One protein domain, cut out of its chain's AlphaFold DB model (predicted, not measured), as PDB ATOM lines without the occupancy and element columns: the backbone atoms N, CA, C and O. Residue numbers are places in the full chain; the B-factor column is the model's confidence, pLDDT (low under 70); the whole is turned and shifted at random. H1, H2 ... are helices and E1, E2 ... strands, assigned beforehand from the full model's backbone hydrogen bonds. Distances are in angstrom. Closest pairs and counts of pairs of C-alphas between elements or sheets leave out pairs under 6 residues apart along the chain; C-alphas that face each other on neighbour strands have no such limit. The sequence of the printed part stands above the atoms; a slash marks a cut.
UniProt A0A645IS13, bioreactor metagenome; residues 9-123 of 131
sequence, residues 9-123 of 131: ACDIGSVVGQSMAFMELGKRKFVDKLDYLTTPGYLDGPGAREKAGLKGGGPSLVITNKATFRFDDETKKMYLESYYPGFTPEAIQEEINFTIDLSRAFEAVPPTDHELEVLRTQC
ATOM      1  N   ALA A   9      50.165   6.311   1.651       93.62
ATOM      2  CA  ALA A   9      49.579   6.602   2.963       93.62
ATOM      3  C   ALA A   9      48.658   7.834   2.930       93.62
ATOM      4  O   ALA A   9      47.633   7.850   3.608       93.62
ATOM      5  N   CYS A  10      48.978   8.827   2.091       93.75
ATOM      6  CA  CYS A  10      48.145  10.015   1.907       93.75
ATOM      7  C   CYS A  10      46.745   9.652   1.392       93.75
ATOM      8  O   CYS A  10      45.749  10.111   1.955       93.75
ATOM      9  N   ASP A  11      46.661   8.777   0.386       93.69
ATOM     10  CA  ASP A  11      45.385   8.316  -0.164       93.69
ATOM     11  C   ASP A  11      44.583   7.573   0.909       93.69
ATOM     12  O   ASP A  11      43.414   7.890   1.142       93.69
ATOM     13  N   ILE A  12      45.237   6.670   1.651       93.19
ATOM     14  CA  ILE A  12      44.616   5.939   2.765       93.19
ATOM     15  C   ILE A  12      44.025   6.913   3.795       93.19
ATOM     16  O   ILE A  12      42.851   6.800   4.146       93.19
ATOM     17  N   GLY A  13      44.799   7.906   4.245       93.44
ATOM     18  CA  GLY A  13      44.329   8.908   5.207       93.44
ATOM     19  C   GLY A  13      43.221   9.823   4.672       93.44
ATOM     20  O   GLY A  13      42.459  10.403   5.454       93.44
ATOM     21  N   SER A  14      43.103   9.943   3.348       93.94
ATOM     22  CA  SER A  14      42.158  10.848   2.691       93.94
ATOM     23  C   SER A  14      40.791  10.218   2.435       93.94
ATOM     24  O   SER A  14      39.774  10.893   2.618       93.94
ATOM     25  N   VAL A  15      40.742   8.945   2.019       93.19
ATOM     26  CA  VAL A  15      39.496   8.339   1.504       93.19
ATOM     27  C   VAL A  15      39.001   7.111   2.262       93.19
ATOM     28  O   VAL A  15      37.827   6.771   2.132       93.19
ATOM     29  N   VAL A  16      39.840   6.438   3.053       93.38
ATOM     30  CA  VAL A  16      39.432   5.191   3.720       93.38
ATOM     31  C   VAL A  16      38.540   5.491   4.929       93.38
ATOM     32  O   VAL A  16      38.738   6.473   5.647       93.38
ATOM     33  N   GLY A  17      37.535   4.638   5.154       90.81
ATOM     34  CA  GLY A  17      36.579   4.780   6.258       90.81
ATOM     35  C   GLY A  17      37.229   4.724   7.642       90.81
ATOM     36  O   GLY A  17      36.765   5.392   8.556       90.81
ATOM     37  N   GLN A  18      38.328   3.984   7.779       90.56
ATOM     38  CA  GLN A  18      39.070   3.856   9.023       90.56
ATOM     39  C   GLN A  18      40.558   3.627   8.738       90.56
ATOM     40  O   GLN A  18      40.908   2.707   7.999       90.56
ATOM     41  N   SER A  19      41.440   4.431   9.337       93.44
ATOM     42  CA  SER A  19      42.889   4.199   9.293       93.44
ATOM     43  C   SER A  19      43.474   3.960  10.685       93.44
ATOM     44  O   SER A  19      42.924   4.400  11.704       93.44
ATOM     45  N   MET A  20      44.582   3.221  10.728       96.19
ATOM     46  CA  MET A  20      45.334   2.914  11.944       96.19
ATOM     47  C   MET A  20      46.818   3.191  11.707       96.19
ATOM     48  O   MET A  20      47.318   2.965  10.604       96.19
ATOM     49  N   ALA A  21      47.514   3.673  12.734       95.88
ATOM     50  CA  ALA A  21      48.946   3.945  12.679       95.88
ATOM     51  C   ALA A  21      49.713   3.031  13.638       95.88
ATOM     52  O   ALA A  21      49.299   2.840  14.778       95.88
ATOM     53  N   PHE A  22      50.853   2.514  13.182       95.75
ATOM     54  CA  PHE A  22      51.786   1.736  13.996       95.75
ATOM     55  C   PHE A  22      53.075   2.531  14.151       95.75
ATOM     56  O   PHE A  22      53.706   2.894  13.154       95.75
ATOM     57  N   MET A  23      53.468   2.824  15.386       95.62
ATOM     58  CA  MET A  23      54.691   3.577  15.648       95.62
ATOM     59  C   MET A  23      55.216   3.321  17.051       95.62
ATOM     60  O   MET A  23      54.462   3.134  17.990       95.62
ATOM     61  N   GLU A  24      56.526   3.366  17.226       96.62
ATOM     62  CA  GLU A  24      57.110   3.354  18.567       96.62
ATOM     63  C   GLU A  24      56.818   4.680  19.295       96.62
ATOM     64  O   GLU A  24      56.913   5.755  18.688       96.62
ATOM     65  N   LEU A  25      56.483   4.596  20.584       97.38
ATOM     66  CA  LEU A  25      56.244   5.757  21.438       97.38
ATOM     67  C   LEU A  25      57.542   6.554  21.642       97.38
ATOM     68  O   LEU A  25      58.627   5.983  21.738       97.38
ATOM     69  N   GLY A  26      57.440   7.884  21.697       96.94
ATOM     70  CA  GLY A  26      58.572   8.727  22.073       96.94
ATOM     71  C   GLY A  26      58.430  10.197  21.684       96.94
ATOM     72  O   GLY A  26      57.833  10.539  20.659       96.94
ATOM     73  N   LYS A  27      59.093  11.068  22.459       96.00
ATOM     74  CA  LYS A  27      58.953  12.538  22.390       96.00
ATOM     75  C   LYS A  27      59.202  13.118  21.005       96.00
ATOM     76  O   LYS A  27      58.574  14.079  20.589       96.00
ATOM     77  N   ARG A  28      60.142  12.535  20.263       94.88
ATOM     78  CA  ARG A  28      60.507  13.009  18.918       94.88
ATOM     79  C   ARG A  28      59.482  12.642  17.844       94.88
ATOM     80  O   ARG A  28      59.585  13.150  16.735       94.88
ATOM     81  N   LYS A  29      58.564  11.722  18.148       94.75
ATOM     82  CA  LYS A  29      57.554  11.194  17.225       94.75
ATOM     83  C   LYS A  29      56.160  11.744  17.552       94.75
ATOM     84  O   LYS A  29      55.406  12.044  16.635       94.75
ATOM     85  N   PHE A  30      55.853  11.927  18.836       97.25
ATOM     86  CA  PHE A  30      54.603  12.510  19.325       97.25
ATOM     87  C   PHE A  30      54.807  13.988  19.681       97.25
ATOM     88  O   PHE A  30      55.135  14.324  20.818       97.25
ATOM     89  N   VAL A  31      54.646  14.863  18.686       96.88
ATOM     90  CA  VAL A  31      54.936  16.307  18.763       96.88
ATOM     91  C   VAL A  31      53.684  17.154  18.527       96.88
ATOM     92  O   VAL A  31      52.803  16.735  17.781       96.88
ATOM     93  N   ASP A  32      53.628  18.362  19.101       94.12
ATOM     94  CA  ASP A  32      52.507  19.303  18.904       94.12
ATOM     95  C   ASP A  32      52.324  19.731  17.445       94.12
ATOM     96  O   ASP A  32      51.211  19.975  16.979       94.12
ATOM     97  N   LYS A  33      53.437  19.868  16.716       94.69
ATOM     98  CA  LYS A  33      53.448  20.345  15.336       94.69
ATOM     99  C   LYS A  33      54.405  19.510  14.504       94.69
ATOM    100  O   LYS A  33      55.591  19.419  14.808       94.69
ATOM    101  N   LEU A  34      53.876  18.930  13.433       94.81
ATOM    102  CA  LEU A  34      54.665  18.193  12.453       94.81
ATOM    103  C   LEU A  34      55.495  19.157  11.601       94.81
ATOM    104  O   LEU A  34      54.997  20.197  11.167       94.81
ATOM    105  N   ASP A  35      56.726  18.759  11.281       94.31
ATOM    106  CA  ASP A  35      57.550  19.455  10.287       94.31
ATOM    107  C   ASP A  35      56.952  19.338   8.878       94.31
ATOM    108  O   ASP A  35      57.073  20.244   8.052       94.31
ATOM    109  N   TYR A  36      56.309  18.202   8.591       94.44
ATOM    110  CA  TYR A  36      55.693  17.919   7.302       94.44
ATOM    111  C   TYR A  36      54.508  16.959   7.452       94.44
ATOM    112  O   TYR A  36      54.642  15.872   8.018       94.44
ATOM    113  N   LEU A  37      53.349  17.346   6.919       94.69
ATOM    114  CA  LEU A  37      52.124  16.548   6.957       94.69
ATOM    115  C   LEU A  37      52.044  15.655   5.708       94.69
ATOM    116  O   LEU A  37      51.572  16.088   4.662       94.69
ATOM    117  N   THR A  38      52.521  14.410   5.805       95.38
ATOM    118  CA  THR A  38      52.472  13.448   4.684       95.38
ATOM    119  C   THR A  38      51.108  12.788   4.505       95.38
ATOM    120  O   THR A  38      50.747  12.436   3.388       95.38
ATOM    121  N   THR A  39      50.386  12.561   5.603       95.44
ATOM    122  CA  THR A  39      49.100  11.857   5.636       95.44
ATOM    123  C   THR A  39      48.138  12.643   6.518       95.44
ATOM    124  O   THR A  39      48.492  12.950   7.660       95.44
ATOM    125  N   PRO A  40      46.940  13.000   6.028       95.25
ATOM    126  CA  PRO A  40      46.021  13.825   6.797       95.25
ATOM    127  C   PRO A  40      45.362  13.039   7.940       95.25
ATOM    128  O   PRO A  40      44.747  11.993   7.727       95.25
ATOM    129  N   GLY A  41      45.451  13.588   9.154       95.69
ATOM    130  CA  GLY A  41      44.671  13.165  10.322       95.69
ATOM    131  C   GLY A  41      43.349  13.934  10.432       95.69
ATOM    132  O   GLY A  41      42.674  14.169   9.430       95.69
ATOM    133  N   TYR A  42      42.999  14.376  11.640       96.38
ATOM    134  CA  TYR A  42      41.868  15.291  11.871       96.38
ATOM    135  C   TYR A  42      42.204  16.777  11.673       96.38
ATOM    136  O   TYR A  42      41.336  17.619  11.860       96.38
ATOM    137  N   LEU A  43      43.428  17.098  11.240       95.19
ATOM    138  CA  LEU A  43      43.879  18.464  10.952       95.19
ATOM    139  C   LEU A  43      43.704  19.388  12.173       95.19
ATOM    140  O   LEU A  43      44.302  19.114  13.210       95.19
ATOM    141  N   ASP A  44      42.916  20.458  12.066       93.88
ATOM    142  CA  ASP A  44      42.605  21.404  13.143       93.88
ATOM    143  C   ASP A  44      41.357  21.026  13.964       93.88
ATOM    144  O   ASP A  44      40.960  21.778  14.855       93.88
ATOM    145  N   GLY A  45      40.776  19.842  13.731       94.75
ATOM    146  CA  GLY A  45      39.746  19.252  14.583       94.75
ATOM    147  C   GLY A  45      38.403  19.010  13.878       94.75
ATOM    148  O   GLY A  45      38.366  18.626  12.705       94.75
ATOM    149  N   PRO A  46      37.270  19.161  14.583       96.50
ATOM    150  CA  PRO A  46      35.954  18.799  14.053       96.50
ATOM    151  C   PRO A  46      35.575  19.607  12.803       96.50
ATOM    152  O   PRO A  46      35.693  20.833  12.772       96.50
ATOM    153  N   GLY A  47      35.105  18.925  11.754       95.38
ATOM    154  CA  GLY A  47      34.712  19.551  10.484       95.38
ATOM    155  C   GLY A  47      35.880  19.934   9.563       95.38
ATOM    156  O   GLY A  47      35.660  20.418   8.451       95.38
ATOM    157  N   ALA A  48      37.126  19.779  10.014       96.06
ATOM    158  CA  ALA A  48      38.310  20.162   9.255       96.06
ATOM    159  C   ALA A  48      38.531  19.300   8.013       96.06
ATOM    160  O   ALA A  48      38.877  19.796   6.939       96.06
ATOM    161  N   ARG A  49      38.320  17.990   8.165       95.06
ATOM    162  CA  ARG A  49      38.506  17.010   7.094       95.06
ATOM    163  C   ARG A  49      37.549  17.291   5.941       95.06
ATOM    164  O   ARG A  49      37.972  17.334   4.789       95.06
ATOM    165  N   GLU A  50      36.296  17.575   6.264       94.62
ATOM    166  CA  GLU A  50      35.227  17.890   5.325       94.62
ATOM    167  C   GLU A  50      35.520  19.191   4.573       94.62
ATOM    168  O   GLU A  50      35.418  19.229   3.346       94.62
ATOM    169  N   LYS A  51      35.967  20.237   5.283       96.25
ATOM    170  CA  LYS A  51      36.405  21.506   4.669       96.25
ATOM    171  C   LYS A  51      37.581  21.312   3.711       96.25
ATOM    172  O   LYS A  51      37.648  21.984   2.687       96.25
ATOM    173  N   ALA A  52      38.485  20.387   4.029       95.12
ATOM    174  CA  ALA A  52      39.613  20.017   3.181       95.12
ATOM    175  C   ALA A  52      39.237  19.042   2.041       95.12
ATOM    176  O   ALA A  52      40.101  18.667   1.252       95.12
ATOM    177  N   GLY A  53      37.968  18.624   1.936       95.31
ATOM    178  CA  GLY A  53      37.491  17.701   0.901       95.31
ATOM    179  C   GLY A  53      37.863  16.230   1.130       95.31
ATOM    180  O   GLY A  53      37.744  15.421   0.208       95.31
ATOM    181  N   LEU A  54      38.301  15.869   2.338       94.94
ATOM    182  CA  LEU A  54      38.645  14.499   2.714       94.94
ATOM    183  C   LEU A  54      37.363  13.720   3.035       94.94
ATOM    184  O   LEU A  54      36.590  14.115   3.903       94.94
ATOM    185  N   LYS A  55      37.136  12.611   2.323       87.19
ATOM    186  CA  LYS A  55      35.874  11.843   2.371       87.19
ATOM    187  C   LYS A  55      35.915  10.624   3.300       87.19
ATOM    188  O   LYS A  55      34.878  10.012   3.527       87.19
ATOM    189  N   GLY A  56      37.094  10.241   3.795       86.00
ATOM    190  CA  GLY A  56      37.273   9.110   4.711       86.00
ATOM    191  C   GLY A  56      37.049   9.467   6.186       86.00
ATOM    192  O   GLY A  56      37.135  10.640   6.559       86.00
ATOM    193  N   GLY A  57      36.865   8.456   7.040       88.88
ATOM    194  CA  GLY A  57      36.580   8.632   8.475       88.88
ATOM    195  C   GLY A  57      37.776   9.078   9.321       88.88
ATOM    196  O   GLY A  57      37.593   9.564  10.431       88.88
ATOM    197  N   GLY A  58      38.993   9.011   8.771       92.75
ATOM    198  CA  GLY A  58      40.203   9.492   9.436       92.75
ATOM    199  C   GLY A  58      40.851   8.460  10.365       92.75
ATOM    200  O   GLY A  58      40.523   7.268  10.307       92.75
ATOM    201  N   PRO A  59      41.833   8.896  11.176       95.75
ATOM    202  CA  PRO A  59      42.548   8.003  12.068       95.75
ATOM    203  C   PRO A  59      41.635   7.554  13.208       95.75
ATOM    204  O   PRO A  59      40.911   8.345  13.811       95.75
ATOM    205  N   SER A  60      41.686   6.260  13.497       96.38
ATOM    206  CA  SER A  60      40.860   5.630  14.528       96.38
ATOM    207  C   SER A  60      41.666   5.088  15.690       96.38
ATOM    208  O   SER A  60      41.157   5.075  16.803       96.38
ATOM    209  N   LEU A  61      42.896   4.639  15.434       97.88
ATOM    210  CA  LEU A  61      43.726   3.945  16.405       97.88
ATOM    211  C   LEU A  61      45.204   4.204  16.107       97.88
ATOM    212  O   LEU A  61      45.640   4.119  14.956       97.88
ATOM    213  N   VAL A  62      45.976   4.483  17.149       98.19
ATOM    214  CA  VAL A  62      47.440   4.477  17.106       98.19
ATOM    215  C   VAL A  62      47.924   3.371  18.028       98.19
ATOM    216  O   VAL A  62      47.643   3.402  19.222       98.19
ATOM    217  N   ILE A  63      48.643   2.398  17.481       98.31
ATOM    218  CA  ILE A  63      49.218   1.277  18.220       98.31
ATOM    219  C   ILE A  63      50.710   1.536  18.377       98.31
ATOM    220  O   ILE A  63      51.423   1.773  17.397       98.31
ATOM    221  N   THR A  64      51.181   1.471  19.617       98.19
ATOM    222  CA  THR A  64      52.599   1.608  19.939       98.19
ATOM    223  C   THR A  64      53.149   0.366  20.613       98.19
ATOM    224  O   THR A  64      52.433  -0.606  20.837       98.19
ATOM    225  N   ASN A  65      54.437   0.399  20.944       96.25
ATOM    226  CA  ASN A  65      55.101  -0.622  21.750       96.25
ATOM    227  C   ASN A  65      54.714  -0.588  23.241       96.25
ATOM    228  O   ASN A  65      55.141  -1.477  23.970       96.25
ATOM    229  N   LYS A  66      53.955   0.418  23.705       98.00
ATOM    230  CA  LYS A  66      53.606   0.593  25.133       98.00
ATOM    231  C   LYS A  66      52.111   0.754  25.397       98.00
ATOM    232  O   LYS A  66      51.657   0.496  26.505       98.00
ATOM    233  N   ALA A  67      51.362   1.226  24.407       98.25
ATOM    234  CA  ALA A  67      49.978   1.643  24.565       98.25
ATOM    235  C   ALA A  67      49.241   1.752  23.230       98.25
ATOM    236  O   ALA A  67      49.858   1.802  22.159       98.25
ATOM    237  N   THR A  68      47.922   1.875  23.322       98.50
ATOM    238  CA  THR A  68      47.037   2.236  22.221       98.50
ATOM    239  C   THR A  68      46.326   3.558  22.504       98.50
ATOM    240  O   THR A  68      45.972   3.876  23.641       98.50
ATOM    241  N   PHE A  69      46.123   4.344  21.452       98.56
ATOM    242  CA  PHE A  69      45.465   5.645  21.521       98.56
ATOM    243  C   PHE A  69      44.294   5.700  20.554       98.56
ATOM    244  O   PHE A  69      44.383   5.218  19.424       98.56
ATOM    245  N   ARG A  70      43.225   6.362  20.980       98.25
ATOM    246  CA  ARG A  70      42.017   6.614  20.188       98.25
ATOM    247  C   ARG A  70      41.824   8.113  20.011       98.25
ATOM    248  O   ARG A  70      42.587   8.917  20.544       98.25
ATOM    249  N   PHE A  71      40.800   8.485  19.256       97.75
ATOM    250  CA  PHE A  71      40.424   9.873  19.030       97.75
ATOM    251  C   PHE A  71      39.015  10.100  19.551       97.75
ATOM    252  O   PHE A  71      38.126   9.292  19.311       97.75
ATOM    253  N   ASP A  72      38.835  11.185  20.288       97.12
ATOM    254  CA  ASP A  72      37.547  11.565  20.844       97.12
ATOM    255  C   ASP A  72      36.572  11.954  19.724       97.12
ATOM    256  O   ASP A  72      36.936  12.693  18.808       97.12
ATOM    257  N   ASP A  73      35.337  11.459  19.775       94.62
ATOM    258  CA  ASP A  73      34.399  11.612  18.662       94.62
ATOM    259  C   ASP A  73      33.940  13.055  18.445       94.62
ATOM    260  O   ASP A  73      33.670  13.438  17.303       94.62
ATOM    261  N   GLU A  74      33.906  13.867  19.499       95.75
ATOM    262  CA  GLU A  74      33.459  15.256  19.427       95.75
ATOM    263  C   GLU A  74      34.610  16.203  19.127       95.75
ATOM    264  O   GLU A  74      34.498  17.043  18.240       95.75
ATOM    265  N   THR A  75      35.725  16.075  19.848       96.88
ATOM    266  CA  THR A  75      36.857  17.009  19.761       96.88
ATOM    267  C   THR A  75      37.909  16.593  18.740       96.88
ATOM    268  O   THR A  75      38.749  17.410  18.362       96.88
ATOM    269  N   LYS A  76      37.892  15.325  18.310       96.81
ATOM    270  CA  LYS A  76      38.903  14.688  17.451       96.81
ATOM    271  C   LYS A  76      40.324  14.699  18.022       96.81
ATOM    272  O   LYS A  76      41.286  14.410  17.308       96.81
ATOM    273  N   LYS A  77      40.471  15.003  19.315       96.81
ATOM    274  CA  LYS A  77      41.751  14.952  20.023       96.81
ATOM    275  C   LYS A  77      42.098  13.519  20.389       96.81
ATOM    276  O   LYS A  77      41.223  12.716  20.701       96.81
ATOM    277  N   MET A  78      43.388  13.215  20.352       97.69
ATOM    278  CA  MET A  78      43.889  11.906  20.747       97.69
ATOM    279  C   MET A  78      43.839  11.746  22.274       97.69
ATOM    280  O   MET A  78      44.171  12.681  23.003       97.69
ATOM    281  N   TYR A  79      43.461  10.561  22.745       98.38
ATOM    282  CA  TYR A  79      43.468  10.181  24.158       98.38
ATOM    283  C   TYR A  79      44.064   8.781  24.343       98.38
ATOM    284  O   TYR A  79      44.107   7.986  23.398       98.38
ATOM    285  N   LEU A  80      44.537   8.479  25.554       98.69
ATOM    286  CA  LEU A  80      45.051   7.151  25.892       98.69
ATOM    287  C   LEU A  80      43.879   6.178  26.085       98.69
ATOM    288  O   LEU A  80      43.084   6.351  27.004       98.69
ATOM    289  N   GLU A  81      43.771   5.165  25.221       98.50
ATOM    290  CA  GLU A  81      42.744   4.121  25.349       98.50
ATOM    291  C   GLU A  81      43.209   3.039  26.317       98.50
ATOM    292  O   GLU A  81      42.555   2.783  27.322       98.50
ATOM    293  N   SER A  82      44.353   2.418  26.035       98.50
ATOM    294  CA  SER A  82      44.911   1.400  26.916       98.50
ATOM    295  C   SER A  82      46.428   1.411  26.939       98.50
ATOM    296  O   SER A  82      47.077   1.873  26.001       98.50
ATOM    297  N   TYR A  83      47.000   0.887  28.014       98.56
ATOM    298  CA  TYR A  83      48.438   0.714  28.189       98.56
ATOM    299  C   TYR A  83      48.763  -0.755  28.440       98.56
ATOM    300  O   TYR A  83      47.957  -1.490  29.002       98.56
ATOM    301  N   TYR A  84      49.929  -1.209  27.997       98.00
ATOM    302  CA  TYR A  84      50.326  -2.602  28.174       98.00
ATOM    303  C   TYR A  84      50.858  -2.859  29.591       98.00
ATOM    304  O   TYR A  84      51.384  -1.934  30.221       98.00
ATOM    305  N   PRO A  85      50.776  -4.112  30.077       96.69
ATOM    306  CA  PRO A  85      51.308  -4.485  31.381       96.69
ATOM    307  C   PRO A  85      52.759  -4.042  31.580       96.69
ATOM    308  O   PRO A  85      53.607  -4.215  30.702       96.69
ATOM    309  N   GLY A  86      53.044  -3.476  32.754       95.94
ATOM    310  CA  GLY A  86      54.362  -2.935  33.104       95.94
ATOM    311  C   GLY A  86      54.585  -1.464  32.734       95.94
ATOM    312  O   GLY A  86      55.627  -0.914  33.087       95.94
ATOM    313  N   PHE A  87      53.622  -0.809  32.080       97.44
ATOM    314  CA  PHE A  87      53.611   0.642  31.867       97.44
ATOM    315  C   PHE A  87      52.512   1.316  32.695       97.44
ATOM    316  O   PHE A  87      51.574   0.660  33.144       97.44
ATOM    317  N   THR A  88      52.621   2.633  32.887       97.94
ATOM    318  CA  THR A  88      51.571   3.448  33.517       97.94
ATOM    319  C   THR A  88      51.171   4.613  32.607       97.94
ATOM    320  O   THR A  88      51.996   5.061  31.798       97.94
ATOM    321  N   PRO A  89      49.936   5.136  32.727       98.31
ATOM    322  CA  PRO A  89      49.494   6.320  31.988       98.31
ATOM    323  C   PRO A  89      50.439   7.522  32.125       98.31
ATOM    324  O   PRO A  89      50.698   8.221  31.146       98.31
ATOM    325  N   GLU A  90      50.999   7.742  33.314       98.00
ATOM    326  CA  GLU A  90      51.902   8.860  33.600       98.00
ATOM    327  C   GLU A  90      53.232   8.705  32.857       98.00
ATOM    328  O   GLU A  90      53.672   9.640  32.189       98.00
ATOM    329  N   ALA A  91      53.833   7.510  32.892       97.56
ATOM    330  CA  ALA A  91      55.067   7.226  32.159       97.56
ATOM    331  C   ALA A  91      54.874   7.369  30.637       97.56
ATOM    332  O   ALA A  91      55.764   7.835  29.930       97.56
ATOM    333  N   ILE A  92      53.689   7.023  30.127       98.19
ATOM    334  CA  ILE A  92      53.327   7.234  28.719       98.19
ATOM    335  C   ILE A  92      53.221   8.726  28.390       98.19
ATOM    336  O   ILE A  92      53.763   9.166  27.374       98.19
ATOM    337  N   GLN A  93      52.557   9.519  29.238       98.00
ATOM    338  CA  GLN A  93      52.457  10.971  29.068       98.00
ATOM    339  C   GLN A  93      53.838  11.639  29.083       98.00
ATOM    340  O   GLN A  93      54.066  12.580  28.321       98.00
ATOM    341  N   GLU A  94      54.779  11.140  29.886       97.88
ATOM    342  CA  GLU A  94      56.160  11.623  29.887       97.88
ATOM    343  C   GLU A  94      56.875  11.416  28.550       97.88
ATOM    344  O   GLU A  94      57.865  12.096  28.304       97.88
ATOM    345  N   GLU A  95      56.407  10.537  27.664       97.88
ATOM    346  CA  GLU A  95      57.001  10.286  26.346       97.88
ATOM    347  C   GLU A  95      56.315  11.033  25.197       97.88
ATOM    348  O   GLU A  95      56.728  10.892  24.045       97.88
ATOM    349  N   ILE A  96      55.309  11.855  25.486       97.50
ATOM    350  CA  ILE A  96      54.544  12.618  24.495       97.50
ATOM    351  C   ILE A  96      54.735  14.109  24.781       97.50
ATOM    352  O   ILE A  96      54.655  14.546  25.926       97.50
ATOM    353  N   ASN A  97      55.006  14.914  23.751       96.94
ATOM    354  CA  ASN A  97      55.271  16.347  23.935       96.94
ATOM    355  C   ASN A  97      54.008  17.207  24.073       96.94
ATOM    356  O   ASN A  97      54.124  18.417  24.212       96.94
ATOM    357  N   PHE A  98      52.826  16.599  24.075       96.12
ATOM    358  CA  PHE A  98      51.553  17.284  24.261       96.12
ATOM    359  C   PHE A  98      50.703  16.568  25.305       96.12
ATOM    360  O   PHE A  98      50.885  15.382  25.579       96.12
ATOM    361  N   THR A  99      49.764  17.284  25.910       96.38
ATOM    362  CA  THR A  99      48.873  16.705  26.921       96.38
ATOM    363  C   THR A  99      47.801  15.839  26.267       96.38
ATOM    364  O   THR A  99      47.142  16.275  25.321       96.38
ATOM    365  N   ILE A 100      47.597  14.639  26.806       96.88
ATOM    366  CA  ILE A 100      46.526  13.723  26.408       96.88
ATOM    367  C   ILE A 100      45.598  13.420  27.586       96.88
ATOM    368  O   ILE A 100      45.991  13.505  28.747       96.88
ATOM    369  N   ASP A 101      44.350  13.070  27.283       98.12
ATOM    370  CA  ASP A 101      43.407  12.592  28.293       98.12
ATOM    371  C   ASP A 101      43.779  11.159  28.714       98.12
ATOM    372  O   ASP A 101      43.869  10.258  27.874       98.12
ATOM    373  N   LEU A 102      44.015  10.979  30.016       98.31
ATOM    374  CA  LEU A 102      44.355   9.704  30.653       98.31
ATOM    375  C   LEU A 102      43.172   9.100  31.424       98.31
ATOM    376  O   LEU A 102      43.255   7.963  31.875       98.31
ATOM    377  N   SER A 103      42.064   9.833  31.584       97.81
ATOM    378  CA  SER A 103      40.932   9.427  32.434       97.81
ATOM    379  C   SER A 103      40.205   8.174  31.939       97.81
ATOM    380  O   SER A 103      39.509   7.514  32.706       97.81
ATOM    381  N   ARG A 104      40.377   7.850  30.655       96.12
ATOM    382  CA  ARG A 104      39.764   6.703  29.974       96.12
ATOM    383  C   ARG A 104      40.695   5.492  29.891       96.12
ATOM    384  O   ARG A 104      40.279   4.456  29.380       96.12
ATOM    385  N   ALA A 105      41.940   5.635  30.344       98.06
ATOM    386  CA  ALA A 105      42.972   4.633  30.161       98.06
ATOM    387  C   ALA A 105      42.720   3.399  31.033       98.06
ATOM    388  O   ALA A 105      42.453   3.514  32.230       98.06
ATOM    389  N   PHE A 106      42.876   2.216  30.446       98.31
ATOM    390  CA  PHE A 106      42.848   0.944  31.166       98.31
ATOM    391  C   PHE A 106      44.043   0.063  30.791       98.31
ATOM    392  O   PHE A 106      44.623   0.198  29.714       98.31
ATOM    393  N   GLU A 107      44.429  -0.850  31.678       98.38
ATOM    394  CA  GLU A 107      45.471  -1.828  31.365       98.38
ATOM    395  C   GLU A 107      44.942  -2.852  30.353       98.38
ATOM    396  O   GLU A 107      43.886  -3.457  30.551       98.38
ATOM    397  N   ALA A 108      45.661  -3.037  29.250       97.75
ATOM    398  CA  ALA A 108      45.289  -3.967  28.198       97.75
ATOM    399  C   ALA A 108      45.398  -5.417  28.684       97.75
ATOM    400  O   ALA A 108      46.351  -5.799  29.366       97.75
ATOM    401  N   VAL A 109      44.441  -6.246  28.265       96.31
ATOM    402  CA  VAL A 109      44.456  -7.678  28.568       96.31
ATOM    403  C   VAL A 109      45.611  -8.340  27.803       96.31
ATOM    404  O   VAL A 109      45.701  -8.161  26.584       96.31
ATOM    405  N   PRO A 110      46.497  -9.095  28.478       95.06
ATOM    406  CA  PRO A 110      47.535  -9.860  27.800       95.06
ATOM    407  C   PRO A 110      46.936 -10.862  26.802       95.06
ATOM    408  O   PRO A 110      45.860 -11.404  27.068       95.06
ATOM    409  N   PRO A 111      47.634 -11.169  25.693       95.44
ATOM    410  CA  PRO A 111      47.209 -12.228  24.785       95.44
ATOM    411  C   PRO A 111      47.058 -13.562  25.516       95.44
ATOM    412  O   PRO A 111      47.849 -13.897  26.401       95.44
ATOM    413  N   THR A 112      46.064 -14.337  25.112       97.44
ATOM    414  CA  THR A 112      45.835 -15.687  25.627       97.44
ATOM    415  C   THR A 112      46.906 -16.661  25.135       97.44
ATOM    416  O   THR A 112      47.527 -16.462  24.087       97.44
ATOM    417  N   ASP A 113      47.086 -17.772  25.854       97.56
ATOM    418  CA  ASP A 113      48.030 -18.824  25.452       97.56
ATOM    419  C   ASP A 113      47.734 -19.363  24.046       97.56
ATOM    420  O   ASP A 113      48.657 -19.614  23.271       97.56
ATOM    421  N   HIS A 114      46.451 -19.473  23.685       97.69
ATOM    422  CA  HIS A 114      46.035 -19.916  22.358       97.69
ATOM    423  C   HIS A 114      46.405 -18.906  21.263       97.69
ATOM    424  O   HIS A 114      46.936 -19.289  20.222       97.69
ATOM    425  N   GLU A 115      46.181 -17.609  21.490       97.25
ATOM    426  CA  GLU A 115      46.592 -16.568  20.537       97.25
ATOM    427  C   GLU A 115      48.112 -16.556  20.349       97.25
ATOM    428  O   GLU A 115      48.595 -16.438  19.223       97.25
ATOM    429  N   LEU A 116      48.874 -16.735  21.433       96.44
ATOM    430  CA  LEU A 116      50.331 -16.839  21.373       96.44
ATOM    431  C   LEU A 116      50.791 -18.088  20.617       96.44
ATOM    432  O   LEU A 116      51.763 -18.016  19.864       96.44
ATOM    433  N   GLU A 117      50.121 -19.223  20.806       97.00
ATOM    434  CA  GLU A 117      50.392 -20.454  20.064       97.00
ATOM    435  C   GLU A 117      50.159 -20.250  18.564       97.00
ATOM    436  O   GLU A 117      51.071 -20.491  17.769       97.00
ATOM    437  N   VAL A 118      48.982 -19.751  18.172       97.50
ATOM    438  CA  VAL A 118      48.640 -19.471  16.768       97.50
ATOM    439  C   VAL A 118      49.645 -18.498  16.157       97.50
ATOM    440  O   VAL A 118      50.181 -18.752  15.076       97.50
ATOM    441  N   LEU A 119      49.973 -17.421  16.870       96.38
ATOM    442  CA  LEU A 119      50.923 -16.421  16.398       96.38
ATOM    443  C   LEU A 119      52.308 -17.030  16.122       96.38
ATOM    444  O   LEU A 119      52.904 -16.748  15.085       96.38
ATOM    445  N   ARG A 120      52.809 -17.884  17.021       95.75
ATOM    446  CA  ARG A 120      54.166 -18.456  16.951       95.75
ATOM    447  C   ARG A 120      54.292 -19.679  16.045       95.75
ATOM    448  O   ARG A 120      55.408 -20.019  15.672       95.75
ATOM    449  N   THR A 121      53.196 -20.375  15.753       96.06
ATOM    450  CA  THR A 121      53.228 -21.652  15.015       96.06
ATOM    451  C   THR A 121      52.572 -21.581  13.641       96.06
ATOM    452  O   THR A 121      52.948 -22.349  12.761       96.06
ATOM    453  N   GLN A 122      51.619 -20.667  13.440       96.38
ATOM    454  CA  GLN A 122      50.862 -20.545  12.191       96.38
ATOM    455  C   GLN A 122      51.124 -19.213  11.487       96.38
ATOM    456  O   GLN A 122      51.344 -19.206  10.279       96.38
ATOM    457  N   CYS A 123      51.126 -18.091  12.219       95.94
ATOM    458  CA  CYS A 123      51.290 -16.764  11.614       95.94
ATOM    459  C   CYS A 123      52.755 -16.401  11.328       95.94
ATOM    460  O   CYS A 123      53.049 -15.886  10.254       95.94
TER     461      CYS A 123
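What this domain is: This is residues 9 to 123 of the 131 residues of a protein of bioreactor metagenome (UniProt A0A645IS13). A small twisted sheet of four strands makes the middle of the body, with short helices H1 and H3 grazing it near opposite edges and H2 off it. Residues 111 to 123, which include H4, stick out as a free tail. The printed part has 115 residues, in the order H1 E1 H2 E2 E3 E4 H3 H4; the mixed sheet runs E1 E2 E3 E4. The class is mixed, helices and strands, with 47 residues in named elements, under half. It is only just compact, close to loose, with a radius of gyration of the C-alphas of 15.7 A and spans of 47 by 34 by 26 A.

Where its parts are: Find C-alpha 9 at (49.579, 6.602, 2.963), where H1, residues 9 to 15, begins. Next come E1, 19 to 22, and H2, 48 to 51. Then read E2, 59 to 63, E3, 67 to 71, 13.8 A long, and E4, 78 to 83, 14.2 A. H3 is 89 to 93; H4, 113 to 123, runs 14.4 A to C-alpha 123 at (51.290, -16.764, 11.614).

How they stand to each other: E1 and E2 are parallel at 20 degrees, with N 21 and O 61 2.9 A apart; E1, H2, E2 form a strand-helix-strand unit, parallel neighbours with a helix between, its crossover right-handed. E2 E3 E4 is a meander, each strand the antiparallel neighbour of the one before, in two hairpins: look at N 62 and O 69, 2.9 A, and N 68 and O 82, 2.8 A. H1 only grazes the sheet; its closest C-alphas to E1 are Gly 13 and Ser 19, 6.4 A. H3 only grazes it too; its closest to E4 are Pro 89 and Tyr 83, 6.9 A. In H1 and H3 every O i to N i+4 pair is within hydrogen-bond range, in H4 6 of 7; H2 is too short for one.

The domain as a whole: The C-alphas of Lys 51 and Thr 121 are farthest apart, 47.5 A. The links E1 to H2 and H3 to H4 are long. The printed part has no cut, and no printed residue is under 70 in pLDDT.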